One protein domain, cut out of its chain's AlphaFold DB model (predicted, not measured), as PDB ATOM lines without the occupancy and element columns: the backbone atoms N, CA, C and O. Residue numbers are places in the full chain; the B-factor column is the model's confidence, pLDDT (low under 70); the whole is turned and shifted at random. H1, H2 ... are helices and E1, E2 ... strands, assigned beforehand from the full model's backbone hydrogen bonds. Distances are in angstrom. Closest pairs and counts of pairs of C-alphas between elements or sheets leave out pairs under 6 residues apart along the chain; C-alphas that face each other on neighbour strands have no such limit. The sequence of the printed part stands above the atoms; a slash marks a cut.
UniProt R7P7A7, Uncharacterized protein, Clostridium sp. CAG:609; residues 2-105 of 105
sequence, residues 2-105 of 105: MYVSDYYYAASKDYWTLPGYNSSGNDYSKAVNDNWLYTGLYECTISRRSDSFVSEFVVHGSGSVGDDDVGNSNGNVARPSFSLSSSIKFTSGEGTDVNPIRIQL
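This is residues 2 to 105 of the 105 residues of an uncharacterized protein of Clostridium sp. CAG:609 (UniProt R7P7A7). With little regular structure, the domain has two lobes: a three-strand sheet with H1 over it and loops around, and, beyond residues 78 to 89, a small lobe of E4 and the last residues. The 104 printed residues, 29 in named elements, run H1 H2 E1 E2 E3 E4, class mixed. E1 - E2 - E3 is a meander, each strand antiparallel to the one before. The whole is loose, radius of gyration of the C-alphas 16.9 A, spanning 50 by 32 by 22 A.

Find H1, residues 4 to 9, from C-alpha 4 at (39.597, 31.633, 42.620). Next come H2, residues 28 to 31, E1, 43 to 48, 13.2 A long, E2, 55 to 59, 12.9 A, and E3, 65 to 69, 13.4 A. E4, 90 to 92, ends at (33.719, 58.338, 62.189).

In the strongly twisted sheet, find hairpin E1 and E2 with N 57 and O 47 2.8 A apart, and hairpin E2 and E3 with N 58 and O 66 2.8 A apart. H1 stands up from the sheet over E2, height 10.0 A; its closest C-alphas to E1 are Val 4 and Thr 45, 6.0 A. H2 only grazes the sheet. Every O i to N i+4 pair in H1 is within hydrogen-bond range; H2 is too short for one. E4 pairs with no named strand, but with residues 102 to 103, antiparallel.

The printed part has no cut. Links H1 to H2, H2 to E1 and E3 to E4 are long. Residue 73 has pLDDT under 70.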
ATOM      1  N   MET A   2      41.257  39.147  42.453       89.38
ATOM      2  CA  MET A   2      40.830  38.085  43.363       89.38
ATOM      3  C   MET A   2      41.442  36.743  42.949       89.38
ATOM      4  O   MET A   2      41.677  36.506  41.760       89.38
ATOM      5  N   TYR A   3      41.694  35.865  43.911       91.75
ATOM      6  CA  TYR A   3      41.981  34.455  43.662       91.75
ATOM      7  C   TYR A   3      40.679  33.690  43.425       91.75
ATOM      8  O   TYR A   3      39.629  34.068  43.943       91.75
ATOM      9  N   VAL A   4      40.745  32.557  42.718       92.44
ATOM     10  CA  VAL A   4      39.597  31.633  42.620       92.44
ATOM     11  C   VAL A   4      39.091  31.244  44.012       92.44
ATOM     12  O   VAL A   4      37.888  31.218  44.248       92.44
ATOM     13  N   SER A   5      39.999  31.017  44.965       93.62
ATOM     14  CA  SER A   5      39.640  30.695  46.348       93.62
ATOM     15  C   SER A   5      38.810  31.780  47.027       93.62
ATOM     16  O   SER A   5      37.971  31.451  47.858       93.62
ATOM     17  N   ASP A   6      39.011  33.054  46.676       94.06
ATOM     18  CA  ASP A   6      38.231  34.141  47.266       94.06
ATOM     19  C   ASP A   6      36.762  34.028  46.851       94.06
ATOM     20  O   ASP A   6      35.881  34.203  47.687       94.06
ATOM     21  N   TYR A   7      36.488  33.648  45.595       94.50
ATOM     22  CA  TYR A   7      35.123  33.364  45.150       94.50
ATOM     23  C   TYR A   7      34.521  32.191  45.902       94.50
ATOM     24  O   TYR A   7      33.361  32.293  46.284       94.50
ATOM     25  N   TYR A   8      35.279  31.116  46.136       96.00
ATOM     26  CA  TYR A   8      34.817  29.955  46.904       96.00
ATOM     27  C   TYR A   8      34.468  30.337  48.346       96.00
ATOM     28  O   TYR A   8      33.355  30.085  48.798       96.00
ATOM     29  N   TYR A   9      35.370  31.025  49.047       96.44
ATOM     30  CA  TYR A   9      35.142  31.448  50.431       96.44
ATOM     31  C   TYR A   9      34.108  32.566  50.588       96.44
ATOM     32  O   TYR A   9      33.614  32.779  51.694       96.44
ATOM     33  N   ALA A  10      33.763  33.267  49.508       95.56
ATOM     34  CA  ALA A  10      32.684  34.243  49.510       95.56
ATOM     35  C   ALA A  10      31.279  33.626  49.434       95.56
ATOM     36  O   ALA A  10      30.304  34.339  49.652       95.56
ATOM     37  N   ALA A  11      31.163  32.327  49.155       97.56
ATOM     38  CA  ALA A  11      29.910  31.588  49.271       97.56
ATOM     39  C   ALA A  11      29.878  30.725  50.539       97.56
ATOM     40  O   ALA A  11      30.907  30.450  51.168       97.56
ATOM     41  N   SER A  12      28.694  30.230  50.887       97.44
ATOM     42  CA  SER A  12      28.507  29.229  51.933       97.44
ATOM     43  C   SER A  12      29.308  27.963  51.646       97.44
ATOM     44  O   SER A  12      29.474  27.525  50.505       97.44
ATOM     45  N   LYS A  13      29.743  27.312  52.729       97.19
ATOM     46  CA  LYS A  13      30.549  26.081  52.703       97.19
ATOM     47  C   LYS A  13      29.950  24.934  51.885       97.19
ATOM     48  O   LYS A  13      30.693  24.070  51.426       97.19
ATOM     49  N   ASP A  14      28.634  24.933  51.692       97.12
ATOM     50  CA  ASP A  14      27.910  23.913  50.930       97.12
ATOM     51  C   ASP A  14      28.293  23.921  49.438       97.12
ATOM     52  O   ASP A  14      28.147  22.906  48.759       97.12
ATOM     53  N   TYR A  15      28.843  25.034  48.938       97.31
ATOM     54  CA  TYR A  15      29.290  25.180  47.551       97.31
ATOM     55  C   TYR A  15      30.794  24.952  47.363       97.31
ATOM     56  O   TYR A  15      31.247  24.806  46.229       97.31
ATOM     57  N   TRP A  16      31.590  24.892  48.439       96.50
ATOM     58  CA  TRP A  16      33.057  24.903  48.335       96.50
ATOM     59  C   TRP A  16      33.645  23.679  47.633       96.50
ATOM     60  O   TRP A  16      34.758  23.719  47.116       96.50
ATOM     61  N   THR A  17      32.913  22.571  47.653       96.00
ATOM     62  CA  THR A  17      33.338  21.305  47.055       96.00
ATOM     63  C   THR A  17      32.795  21.113  45.643       96.00
ATOM     64  O   THR A  17      33.139  20.124  44.993       96.00
ATOM     65  N   LEU A  18      31.962  22.036  45.149       97.31
ATOM     66  CA  LEU A  18      31.470  21.972  43.781       97.31
ATOM     67  C   LEU A  18      32.616  22.242  42.796       97.31
ATOM     68  O   LEU A  18      33.450  23.125  43.031       97.31
ATOM     69  N   PRO A  19      32.667  21.505  41.672       97.06
ATOM     70  CA  PRO A  19      33.629  21.795  40.620       97.06
ATOM     71  C   PRO A  19      33.365  23.192  40.053       97.06
ATOM     72  O   PRO A  19      32.226  23.654  40.056       97.06
ATOM     73  N   GLY A  20      34.406  23.853  39.544       95.44
ATOM     74  CA  GLY A  20      34.268  25.180  38.940       95.44
ATOM     75  C   GLY A  20      33.263  25.190  37.783       95.44
ATOM     76  O   GLY A  20      32.312  25.971  37.803       95.44
ATOM     77  N   TYR A  21      33.440  24.271  36.830       95.69
ATOM     78  CA  TYR A  21      32.536  24.027  35.709       95.69
ATOM     79  C   TYR A  21      32.229  22.531  35.586       95.69
ATOM     80  O   TYR A  21      33.113  21.681  35.730       95.69
ATOM     81  N   ASN A  22      30.971  22.205  35.295       96.12
ATOM     82  CA  ASN A  22      30.515  20.854  35.002       96.12
ATOM     83  C   ASN A  22      29.382  20.925  33.977       96.12
ATOM     84  O   ASN A  22      28.349  21.540  34.224       96.12
ATOM     85  N   SER A  23      29.519  20.205  32.863       93.69
ATOM     86  CA  SER A  23      28.519  20.178  31.786       93.69
ATOM     87  C   SER A  23      27.123  19.698  32.213       93.69
ATOM     88  O   SER A  23      26.152  19.955  31.508       93.69
ATOM     89  N   SER A  24      26.996  19.028  33.363       94.69
ATOM     90  CA  SER A  24      25.707  18.621  33.945       94.69
ATOM     91  C   SER A  24      25.014  19.735  34.749       94.69
ATOM     92  O   SER A  24      23.950  19.497  35.318       94.69
ATOM     93  N   GLY A  25      25.628  20.919  34.876       91.62
ATOM     94  CA  GLY A  25      25.121  22.038  35.681       91.62
ATOM     95  C   GLY A  25      25.227  21.822  37.195       91.62
ATOM     96  O   GLY A  25      24.612  22.540  37.981       91.62
ATOM     97  N   ASN A  26      25.977  20.805  37.634       96.12
ATOM     98  CA  ASN A  26      26.310  20.593  39.042       96.12
ATOM     99  C   ASN A  26      27.698  21.161  39.349       96.12
ATOM    100  O   ASN A  26      28.638  20.411  39.615       96.12
ATOM    101  N   ASP A  27      27.806  22.480  39.244       97.38
ATOM    102  CA  ASP A  27      29.038  23.237  39.431       97.38
ATOM    103  C   ASP A  27      28.816  24.500  40.265       97.38
ATOM    104  O   ASP A  27      27.735  24.737  40.816       97.38
ATOM    105  N   TYR A  28      29.876  25.292  40.370       97.62
ATOM    106  CA  TYR A  28      29.936  26.470  41.214       97.62
ATOM    107  C   TYR A  28      28.920  27.568  40.852       97.62
ATOM    108  O   TYR A  28      28.605  28.397  41.703       97.62
ATOM    109  N   SER A  29      28.303  27.531  39.661       97.19
ATOM    110  CA  SER A  29      27.214  28.457  39.298       97.19
ATOM    111  C   SER A  29      26.016  28.401  40.256       97.19
ATOM    112  O   SER A  29      25.251  29.356  40.361       97.19
ATOM    113  N   LYS A  30      25.863  27.328  41.040       97.81
ATOM    114  CA  LYS A  30      24.830  27.239  42.084       97.81
ATOM    115  C   LYS A  30      25.014  28.245  43.225       97.81
ATOM    116  O   LYS A  30      24.048  28.530  43.929       97.81
ATOM    117  N   ALA A  31      26.216  28.793  43.390       97.50
ATOM    118  CA  ALA A  31      26.539  29.741  44.448       97.50
ATOM    119  C   ALA A  31      26.106  31.189  44.142       97.50
ATOM    120  O   ALA A  31      26.226  32.037  45.017       97.50
ATOM    121  N   VAL A  32      25.600  31.513  42.942       97.00
ATOM    122  CA  VAL A  32      25.366  32.912  42.505       97.00
ATOM    123  C   VAL A  32      24.483  33.747  43.435       97.00
ATOM    124  O   VAL A  32      24.719  34.940  43.584       97.00
ATOM    125  N   ASN A  33      23.496  33.133  44.090       96.81
ATOM    126  CA  ASN A  33      22.591  33.837  45.011       96.81
ATOM    127  C   ASN A  33      23.131  33.935  46.448       96.81
ATOM    128  O   ASN A  33      22.503  34.569  47.289       96.81
ATOM    129  N   ASP A  34      24.257  33.286  46.734       97.50
ATOM    130  CA  ASP A  34      24.848  33.164  48.070       97.50
ATOM    131  C   ASP A  34      26.313  33.644  48.119       97.50
ATOM    132  O   ASP A  34      26.931  33.720  49.176       97.50
ATOM    133  N   ASN A  35      26.876  34.011  46.970       96.75
ATOM    134  CA  ASN A  35      28.235  34.502  46.843       96.75
ATOM    135  C   ASN A  35      28.251  36.033  46.797       96.75
ATOM    136  O   ASN A  35      27.877  36.632  45.789       96.75
ATOM    137  N   TRP A  36      28.746  36.682  47.852       94.56
ATOM    138  CA  TRP A  36      28.776  38.152  47.927       94.56
ATOM    139  C   TRP A  36      29.794  38.809  46.980       94.56
ATOM    140  O   TRP A  36      29.770  40.028  46.799       94.56
ATOM    141  N   LEU A  37      30.686  38.029  46.359       93.62
ATOM    142  CA  LEU A  37      31.555  38.514  45.289       93.62
ATOM    143  C   LEU A  37      30.902  38.426  43.907       93.62
ATOM    144  O   LEU A  37      31.412  39.068  42.996       93.62
ATOM    145  N   TYR A  38      29.807  37.686  43.719       94.06
ATOM    146  CA  TYR A  38      29.209  37.512  42.396       94.06
ATOM    147  C   TYR A  38      28.605  38.819  41.857       94.06
ATOM    148  O   TYR A  38      27.805  39.475  42.519       94.06
ATOM    149  N   THR A  39      28.986  39.190  40.630       93.25
ATOM    150  CA  THR A  39      28.524  40.420  39.954       93.25
ATOM    151  C   THR A  39      27.749  40.165  38.663       93.25
ATOM    152  O   THR A  39      27.229  41.107  38.068       93.25
ATOM    153  N   GLY A  40      27.683  38.913  38.201       93.81
ATOM    154  CA  GLY A  40      27.135  38.569  36.884       93.81
ATOM    155  C   GLY A  40      28.036  38.927  35.699       93.81
ATOM    156  O   GLY A  40      27.610  38.797  34.552       93.81
ATOM    157  N   LEU A  41      29.272  39.365  35.948       92.00
ATOM    158  CA  LEU A  41      30.258  39.688  34.918       92.00
ATOM    159  C   LEU A  41      31.234  38.529  34.695       92.00
ATOM    160  O   LEU A  41      31.375  37.646  35.537       92.00
ATOM    161  N   TYR A  42      31.930  38.556  33.558       92.06
ATOM    162  CA  TYR A  42      33.108  37.722  33.344       92.06
ATOM    163  C   TYR A  42      34.278  38.354  34.102       92.06
ATOM    164  O   TYR A  42      34.772  39.394  33.680       92.06
ATOM    165  N   GLU A  43      34.695  37.788  35.232       91.31
ATOM    166  CA  GLU A  43      35.748  38.360  36.082       91.31
ATOM    167  C   GLU A  43      37.047  37.548  35.985       91.31
ATOM    168  O   GLU A  43      37.080  36.347  36.269       91.31
ATOM    169  N   CYS A  44      38.140  38.232  35.638       89.94
ATOM    170  CA  CYS A  44      39.488  37.671  35.678       89.94
ATOM    171  C   CYS A  44      39.883  37.324  37.124       89.94
ATOM    172  O   CYS A  44      39.705  38.140  38.043       89.94
ATOM    173  N   THR A  45      40.513  36.167  37.323       89.56
ATOM    174  CA  THR A  45      41.183  35.832  38.588       89.56
ATOM    175  C   THR A  45      42.696  35.850  38.406       89.56
ATOM    176  O   THR A  45      43.203  35.640  37.314       89.56
ATOM    177  N   ILE A  46      43.455  36.059  39.482       88.31
ATOM    178  CA  ILE A  46      44.927  35.990  39.412       88.31
ATOM    179  C   ILE A  46      45.448  34.547  39.238       88.31
ATOM    180  O   ILE A  46      46.645  34.318  39.047       88.31
ATOM    181  N   SER A  47      44.568  33.551  39.343       88.44
ATOM    182  CA  SER A  47      44.926  32.141  39.254       88.44
ATOM    183  C   SER A  47      45.132  31.745  37.792       88.44
ATOM    184  O   SER A  47      44.186  31.614  37.025       88.44
ATOM    185  N   ARG A  48      46.385  31.505  37.412       87.88
ATOM    186  CA  ARG A  48      46.746  31.013  36.077       87.88
ATOM    187  C   ARG A  48      46.461  29.521  35.903       87.88
ATOM    188  O   ARG A  48      46.567  28.755  36.865       87.88
ATOM    189  N   ARG A  49      46.270  29.082  34.655       87.75
ATOM    190  CA  ARG A  49      46.479  27.671  34.311       87.75
ATOM    191  C   ARG A  49      47.971  27.346  34.367       87.75
ATOM    192  O   ARG A  49      48.811  28.103  33.877       87.75
ATOM    193  N   SER A  50      48.319  26.231  35.005       88.19
ATOM    194  CA  SER A  50      49.718  25.807  35.146       88.19
ATOM    195  C   SER A  50      50.303  25.238  33.853       88.19
ATOM    196  O   SER A  50      51.514  25.265  33.671       88.19
ATOM    197  N   ASP A  51      49.449  24.719  32.973       90.50
ATOM    198  CA  ASP A  51      49.796  24.088  31.697       90.50
ATOM    199  C   ASP A  51      49.654  25.028  30.487       90.50
ATOM    200  O   ASP A  51      50.002  24.642  29.374       90.50
ATOM    201  N   SER A  52      49.186  26.263  30.697       88.06
ATOM    202  CA  SER A  52      49.020  27.276  29.652       88.06
ATOM    203  C   SER A  52      49.863  28.525  29.927       88.06
ATOM    204  O   SER A  52      50.100  28.940  31.068       88.06
ATOM    205  N   PHE A  53      50.332  29.136  28.841       85.06
ATOM    206  CA  PHE A  53      51.023  30.426  28.848       85.06
ATOM    207  C   PHE A  53      50.096  31.596  28.485       85.06
ATOM    208  O   PHE A  53      50.504  32.742  28.654       85.06
ATOM    209  N   VAL A  54      48.875  31.315  28.015       88.94
ATOM    210  CA  VAL A  54      47.887  32.324  27.592       88.94
ATOM    211  C   VAL A  54      46.590  32.290  28.387       88.94
ATOM    212  O   VAL A  54      45.816  33.221  28.243       88.94
ATOM    213  N   SER A  55      46.352  31.286  29.232       89.81
ATOM    214  CA  SER A  55      45.035  31.084  29.854       89.81
ATOM    215  C   SER A  55      45.064  31.220  31.380       89.81
ATOM    216  O   SER A  55      46.030  30.842  32.057       89.81
ATOM    217  N   GLU A  56      43.967  31.723  31.932       91.00
ATOM    218  CA  GLU A  56      43.730  31.895  33.367       91.00
ATOM    219  C   GLU A  56      42.393  31.277  33.775       91.00
ATOM    220  O   GLU A  56      41.575  30.931  32.925       91.00
ATOM    221  N   PHE A  57      42.167  31.132  35.080       92.62
ATOM    222  CA  PHE A  57      40.838  30.827  35.588       92.62
ATOM    223  C   PHE A  57      39.987  32.097  35.625       92.62
ATOM    224  O   PHE A  57      40.423  33.144  36.114       92.62
ATOM    225  N   VAL A  58      38.750  31.985  35.157       92.81
ATOM    226  CA  VAL A  58      37.787  33.080  35.037       92.81
ATOM    227  C   VAL A  58      36.486  32.671  35.712       92.81
ATOM    228  O   VAL A  58      36.052  31.520  35.626       92.81
ATOM    229  N   VAL A  59      35.848  33.626  36.385       94.31
ATOM    230  CA  VAL A  59      34.456  33.480  36.816       94.31
ATOM    231  C   VAL A  59      33.580  33.968  35.677       94.31
ATOM    232  O   VAL A  59      33.622  35.142  35.325       94.31
ATOM    233  N   HIS A  60      32.818  33.071  35.064       94.00
ATOM    234  CA  HIS A  60      31.921  33.429  33.971       94.00
ATOM    235  C   HIS A  60      30.708  34.205  34.497       94.00
ATOM    236  O   HIS A  60      30.315  34.046  35.653       94.00
ATOM    237  N   GLY A  61      30.035  34.966  33.629       93.12
ATOM    238  CA  GLY A  61      28.804  35.677  34.005       93.12
ATOM    239  C   GLY A  61      27.692  34.763  34.548       93.12
ATOM    240  O   GLY A  61      26.868  35.197  35.347       93.12
ATOM    241  N   SER A  62      27.702  33.472  34.197       94.50
ATOM    242  CA  SER A  62      26.822  32.436  34.762       94.50
ATOM    243  C   SER A  62      27.180  31.998  36.191       94.50
ATOM    244  O   SER A  62      26.417  31.254  36.798       94.50
ATOM    245  N   GLY A  63      28.331  32.412  36.724       94.81
ATOM    246  CA  GLY A  63      28.833  32.072  38.060       94.81
ATOM    247  C   GLY A  63      29.723  30.829  38.136       94.81
ATOM    248  O   GLY A  63      30.330  30.582  39.175       94.81
ATOM    249  N   SER A  64      29.838  30.048  37.059       96.25
ATOM    250  CA  SER A  64      30.786  28.928  36.991       96.25
ATOM    251  C   SER A  64      32.229  29.433  36.896       96.25
ATOM    252  O   SER A  64      32.485  30.470  36.282       96.25
ATOM    253  N   VAL A  65      33.176  28.666  37.435       95.38
ATOM    254  CA  VAL A  65      34.616  28.923  37.295       95.38
ATOM    255  C   VAL A  65      35.190  28.011  36.218       95.38
ATOM    256  O   VAL A  65      35.163  26.789  36.355       95.38
ATOM    257  N   GLY A  66      35.721  28.599  35.155       92.81
ATOM    258  CA  GLY A  66      36.344  27.879  34.047       92.81
ATOM    259  C   GLY A  66      37.689  28.486  33.694       92.81
ATOM    260  O   GLY A  66      38.213  29.313  34.441       92.81
ATOM    261  N   ASP A  67      38.250  28.070  32.568       90.69
ATOM    262  CA  ASP A  67      39.407  28.722  31.978       90.69
ATOM    263  C   ASP A  67      39.047  29.516  30.725       90.69
ATOM    264  O   ASP A  67      38.136  29.152  29.983       90.69
ATOM    265  N   ASP A  68      39.771  30.609  30.513       89.94
ATOM    266  CA  ASP A  68      39.677  31.426  29.306       89.94
ATOM    267  C   ASP A  68      41.053  32.027  28.977       89.94
ATOM    268  O   ASP A  68      41.943  32.112  29.834       89.94
ATOM    269  N   ASP A  69      41.228  32.445  27.728       88.69
ATOM    270  CA  ASP A  69      42.443  33.115  27.281       88.69
ATOM    271  C   ASP A  69      42.496  34.562  27.795       88.69
ATOM    272  O   ASP A  69      41.538  35.338  27.719       88.69
ATOM    273  N   VAL A  70      43.665  34.954  28.296       82.12
ATOM    274  CA  VAL A  70      43.954  36.312  28.748       82.12
ATOM    275  C   VAL A  70      43.872  37.256  27.550       82.12
ATOM    276  O   VAL A  70      44.562  37.083  26.546       82.12
ATOM    277  N   GLY A  71      43.042  38.294  27.664       75.50
ATOM    278  CA  GLY A  71      42.816  39.253  26.580       75.50
ATOM    279  C   GLY A  71      41.769  38.810  25.553       75.50
ATOM    280  O   GLY A  71      41.648  39.455  24.511       75.50
ATOM    281  N   ASN A  72      40.998  37.754  25.839       76.75
ATOM    282  CA  ASN A  72      39.814  37.409  25.057       76.75
ATOM    283  C   ASN A  72      38.846  38.613  24.968       76.75
ATOM    284  O   ASN A  72      38.588  39.324  25.942       76.75
ATOM    285  N   SER A  73      38.276  38.822  23.778       68.38
ATOM    286  CA  SER A  73      37.253  39.829  23.475       68.38
ATOM    287  C   SER A  73      35.936  39.679  24.248       68.38
ATOM    288  O   SER A  73      35.091  40.566  24.150       68.38
ATOM    289  N   ASN A  74      35.754  38.605  25.025       71.31
ATOM    290  CA  ASN A  74      34.584  38.384  25.885       71.31
ATOM    291  C   ASN A  74      34.402  39.450  26.985       71.31
ATOM    292  O   ASN A  74      33.371  39.468  27.657       71.31
ATOM    293  N   GLY A  75      35.359  40.372  27.142       72.25
ATOM    294  CA  GLY A  75      35.219  41.526  28.025       72.25
ATOM    295  C   GLY A  75      35.462  41.177  29.486       72.25
ATOM    296  O   GLY A  75      34.750  41.683  30.353       72.25
ATOM    297  N   ASN A  76      36.453  40.321  29.759       83.12
ATOM    298  CA  ASN A  76      36.800  39.962  31.128       83.12
ATOM    299  C   ASN A  76      37.193  41.223  31.908       83.12
ATOM    300  O   ASN A  76      38.095  41.972  31.519       83.12
ATOM    301  N   VAL A  77      36.490  41.471  33.007       86.50
ATOM    302  CA  VAL A  77      36.704  42.644  33.841       86.50
ATOM    303  C   VAL A  77      37.699  42.315  34.945       86.50
ATOM    304  O   VAL A  77      37.634  41.276  35.606       86.50
ATOM    305  N   ALA A  78      38.630  43.235  35.169       84.00
ATOM    306  CA  ALA A  78      39.483  43.201  36.341       84.00
ATOM    307  C   ALA A  78      38.789  43.943  37.483       84.00
ATOM    308  O   ALA A  78      38.431  45.112  37.337       84.00
ATOM    309  N   ARG A  79      38.651  43.296  38.644       83.44
ATOM    310  CA  ARG A  79      38.179  43.979  39.851       83.44
ATOM    311  C   ARG A  79      39.316  44.821  40.451       83.44
ATOM    312  O   ARG A  79      40.310  44.239  40.913       83.44
ATOM    313  N   PRO A  80      39.209  46.163  40.462       80.12
ATOM    314  CA  PRO A  80      40.202  47.000  41.116       80.12
ATOM    315  C   PRO A  80      40.139  46.785  42.631       80.12
ATOM    316  O   PRO A  80      39.071  46.574  43.202       80.12
ATOM    317  N   SER A  81      41.297  46.843  43.282       79.38
ATOM    318  CA  SER A  81      41.398  46.860  44.740       79.38
ATOM    319  C   SER A  81      42.103  48.139  45.154       79.38
ATOM    320  O   SER A  81      43.088  48.539  44.531       79.38
ATOM    321  N   PHE A  82      41.580  48.772  46.196       82.50
ATOM    322  CA  PHE A  82      42.141  49.978  46.777       82.50
ATOM    323  C   PHE A  82      42.440  49.692  48.240       82.50
ATOM    324  O   PHE A  82      41.596  49.167  48.966       82.50
ATOM    325  N   SER A  83      43.643  50.044  48.675       86.75
ATOM    326  CA  SER A  83      44.039  49.987  50.075       86.75
ATOM    327  C   SER A  83      44.328  51.393  50.574       86.75
ATOM    328  O   SER A  83      44.889  52.232  49.868       86.75
ATOM    329  N   LEU A  84      43.921  51.662  51.811       87.81
ATOM    330  CA  LEU A  84      44.320  52.878  52.501       87.81
ATOM    331  C   LEU A  84      45.732  52.699  53.059       87.81
ATOM    332  O   LEU A  84      46.102  51.614  53.514       87.81
ATOM    333  N   SER A  85      46.509  53.781  53.061       90.12
ATOM    334  CA  SER A  85      47.765  53.815  53.811       90.12
ATOM    335  C   SER A  85      47.486  53.631  55.305       90.12
ATOM    336  O   SER A  85      46.503  54.156  55.828       90.12
ATOM    337  N   SER A  86      48.390  52.952  56.014       88.94
ATOM    338  CA  SER A  86      48.294  52.729  57.465       88.94
ATOM    339  C   SER A  86      48.318  54.023  58.290       88.94
ATOM    340  O   SER A  86      47.926  54.030  59.457       88.94
ATOM    341  N   SER A  87      48.765  55.130  57.688       91.06
ATOM    342  CA  SER A  87      48.740  56.465  58.287       91.06
ATOM    343  C   SER A  87      47.353  57.114  58.297       91.06
ATOM    344  O   SER A  87      47.139  58.045  59.072       91.06
ATOM    345  N   ILE A  88      46.412  56.645  57.470       90.19
ATOM    346  CA  ILE A  88      45.059  57.201  57.396       90.19
ATOM    347  C   ILE A  88      44.292  56.849  58.672       90.19
ATOM    348  O   ILE A  88      44.260  55.697  59.106       90.19
ATOM    349  N   LYS A  89      43.672  57.861  59.283       90.69
ATOM    350  CA  LYS A  89      42.841  57.708  60.481       90.69
ATOM    351  C   LYS A  89      41.371  57.847  60.116       90.69
ATOM    352  O   LYS A  89      40.988  58.751  59.374       90.69
ATOM    353  N   PHE A  90      40.555  56.951  60.659       91.56
ATOM    354  CA  PHE A  90      39.104  57.052  60.561       91.56
ATOM    355  C   PHE A  90      38.620  58.142  61.509       91.56
ATOM    356  O   PHE A  90      39.088  58.231  62.646       91.56
ATOM    357  N   THR A  91      37.705  58.979  61.034       94.56
ATOM    358  CA  THR A  91      37.141  60.078  61.824       94.56
ATOM    359  C   THR A  91      35.776  59.725  62.404       94.56
ATOM    360  O   THR A  91      35.435  60.207  63.481       94.56
ATOM    361  N   SER A  92      35.009  58.866  61.728       94.81
ATOM    362  CA  SER A  92      33.719  58.338  62.189       94.81
ATOM    363  C   SER A  92      33.243  57.166  61.312       94.81
ATOM    364  O   SER A  92      33.894  56.830  60.320       94.81
ATOM    365  N   GLY A  93      32.105  56.558  61.664       95.25
ATOM    366  CA  GLY A  93      31.460  55.477  60.907       95.25
ATOM    367  C   GLY A  93      31.717  54.078  61.468       95.25
ATOM    368  O   GLY A  93      32.757  53.827  62.071       95.25
ATOM    369  N   GLU A  94      30.765  53.167  61.257       95.56
ATOM    370  CA  GLU A  94      30.820  51.768  61.723       95.56
ATOM    371  C   GLU A  94      31.100  50.771  60.588       95.56
ATOM    372  O   GLU A  94      31.343  49.595  60.842       95.56
ATOM    373  N   GLY A  95      31.098  51.233  59.333       91.88
ATOM    374  CA  GLY A  95      31.343  50.381  58.167       91.88
ATOM    375  C   GLY A  95      30.103  49.650  57.659       91.88
ATOM    376  O   GLY A  95      30.237  48.628  56.991       91.88
ATOM    377  N   THR A  96      28.912  50.171  57.951       94.19
ATOM    378  CA  THR A  96      27.650  49.699  57.361       94.19
ATOM    379  C   THR A  96      27.249  50.562  56.164       94.19
ATOM    380  O   THR A  96      27.831  51.621  55.919       94.19
ATOM    381  N   ASP A  97      26.239  50.120  55.414       90.25
ATOM    382  CA  ASP A  97      25.665  50.863  54.286       90.25
ATOM    383  C   ASP A  97      25.077  52.221  54.713       90.25
ATOM    384  O   ASP A  97      25.267  53.228  54.033       90.25
ATOM    385  N   VAL A  98      24.422  52.263  55.874       96.38
ATOM    386  CA  VAL A  98      23.824  53.475  56.454       96.38
ATOM    387  C   VAL A  98      24.805  54.301  57.293       96.38
ATOM    388  O   VAL A  98      24.548  55.478  57.545       96.38
ATOM    389  N   ASN A  99      25.931  53.715  57.719       96.38
ATOM    390  CA  ASN A  99      26.948  54.367  58.549       96.38
ATOM    391  C   ASN A  99      28.383  54.057  58.051       96.38
ATOM    392  O   ASN A  99      29.147  53.351  58.728       96.38
ATOM    393  N   PRO A 100      28.766  54.561  56.861       94.25
ATOM    394  CA  PRO A 100      30.039  54.230  56.220       94.25
ATOM    395  C   PRO A 100      31.243  54.860  56.931       94.25
ATOM    396  O   PRO A 100      31.142  55.944  57.509       94.25
ATOM    397  N   ILE A 101      32.414  54.214  56.824       94.31
ATOM    398  CA  ILE A 101      33.684  54.737  57.358       94.31
ATOM    399  C   ILE A 101      34.010  56.085  56.705       94.31
ATOM    400  O   ILE A 101      34.042  56.216  55.479       94.31
ATOM    401  N   ARG A 102      34.292  57.092  57.534       94.69
ATOM    402  CA  ARG A 102      34.695  58.434  57.112       94.69
ATOM    403  C   ARG A 102      36.182  58.642  57.356       94.69
ATOM    404  O   ARG A 102      36.722  58.277  58.400       94.69
ATOM    405  N   ILE A 103      36.827  59.262  56.376       92.75
ATOM    406  CA  ILE A 103      38.232  59.664  56.416       92.75
ATOM    407  C   ILE A 103      38.328  61.163  56.148       92.75
ATOM    408  O   ILE A 103      37.483  61.730  55.450       92.75
ATOM    409  N   GLN A 104      39.350  61.798  56.707       84.00
ATOM    410  CA  GLN A 104      39.708  63.180  56.409       84.00
ATOM    411  C   GLN A 104      41.068  63.172  55.714       84.00
ATOM    412  O   GLN A 104      41.996  62.523  56.200       84.00
ATOM    413  N   LEU A 105      41.128  63.818  54.548       75.06
ATOM    414  CA  LEU A 105      42.325  63.930  53.716       75.06
ATOM    415  C   LEU A 105      43.185  65.115  54.153       75.06
ATOM    416  O   LEU A 105      42.590  66.159  54.511       75.06
TER     417      LEU A 105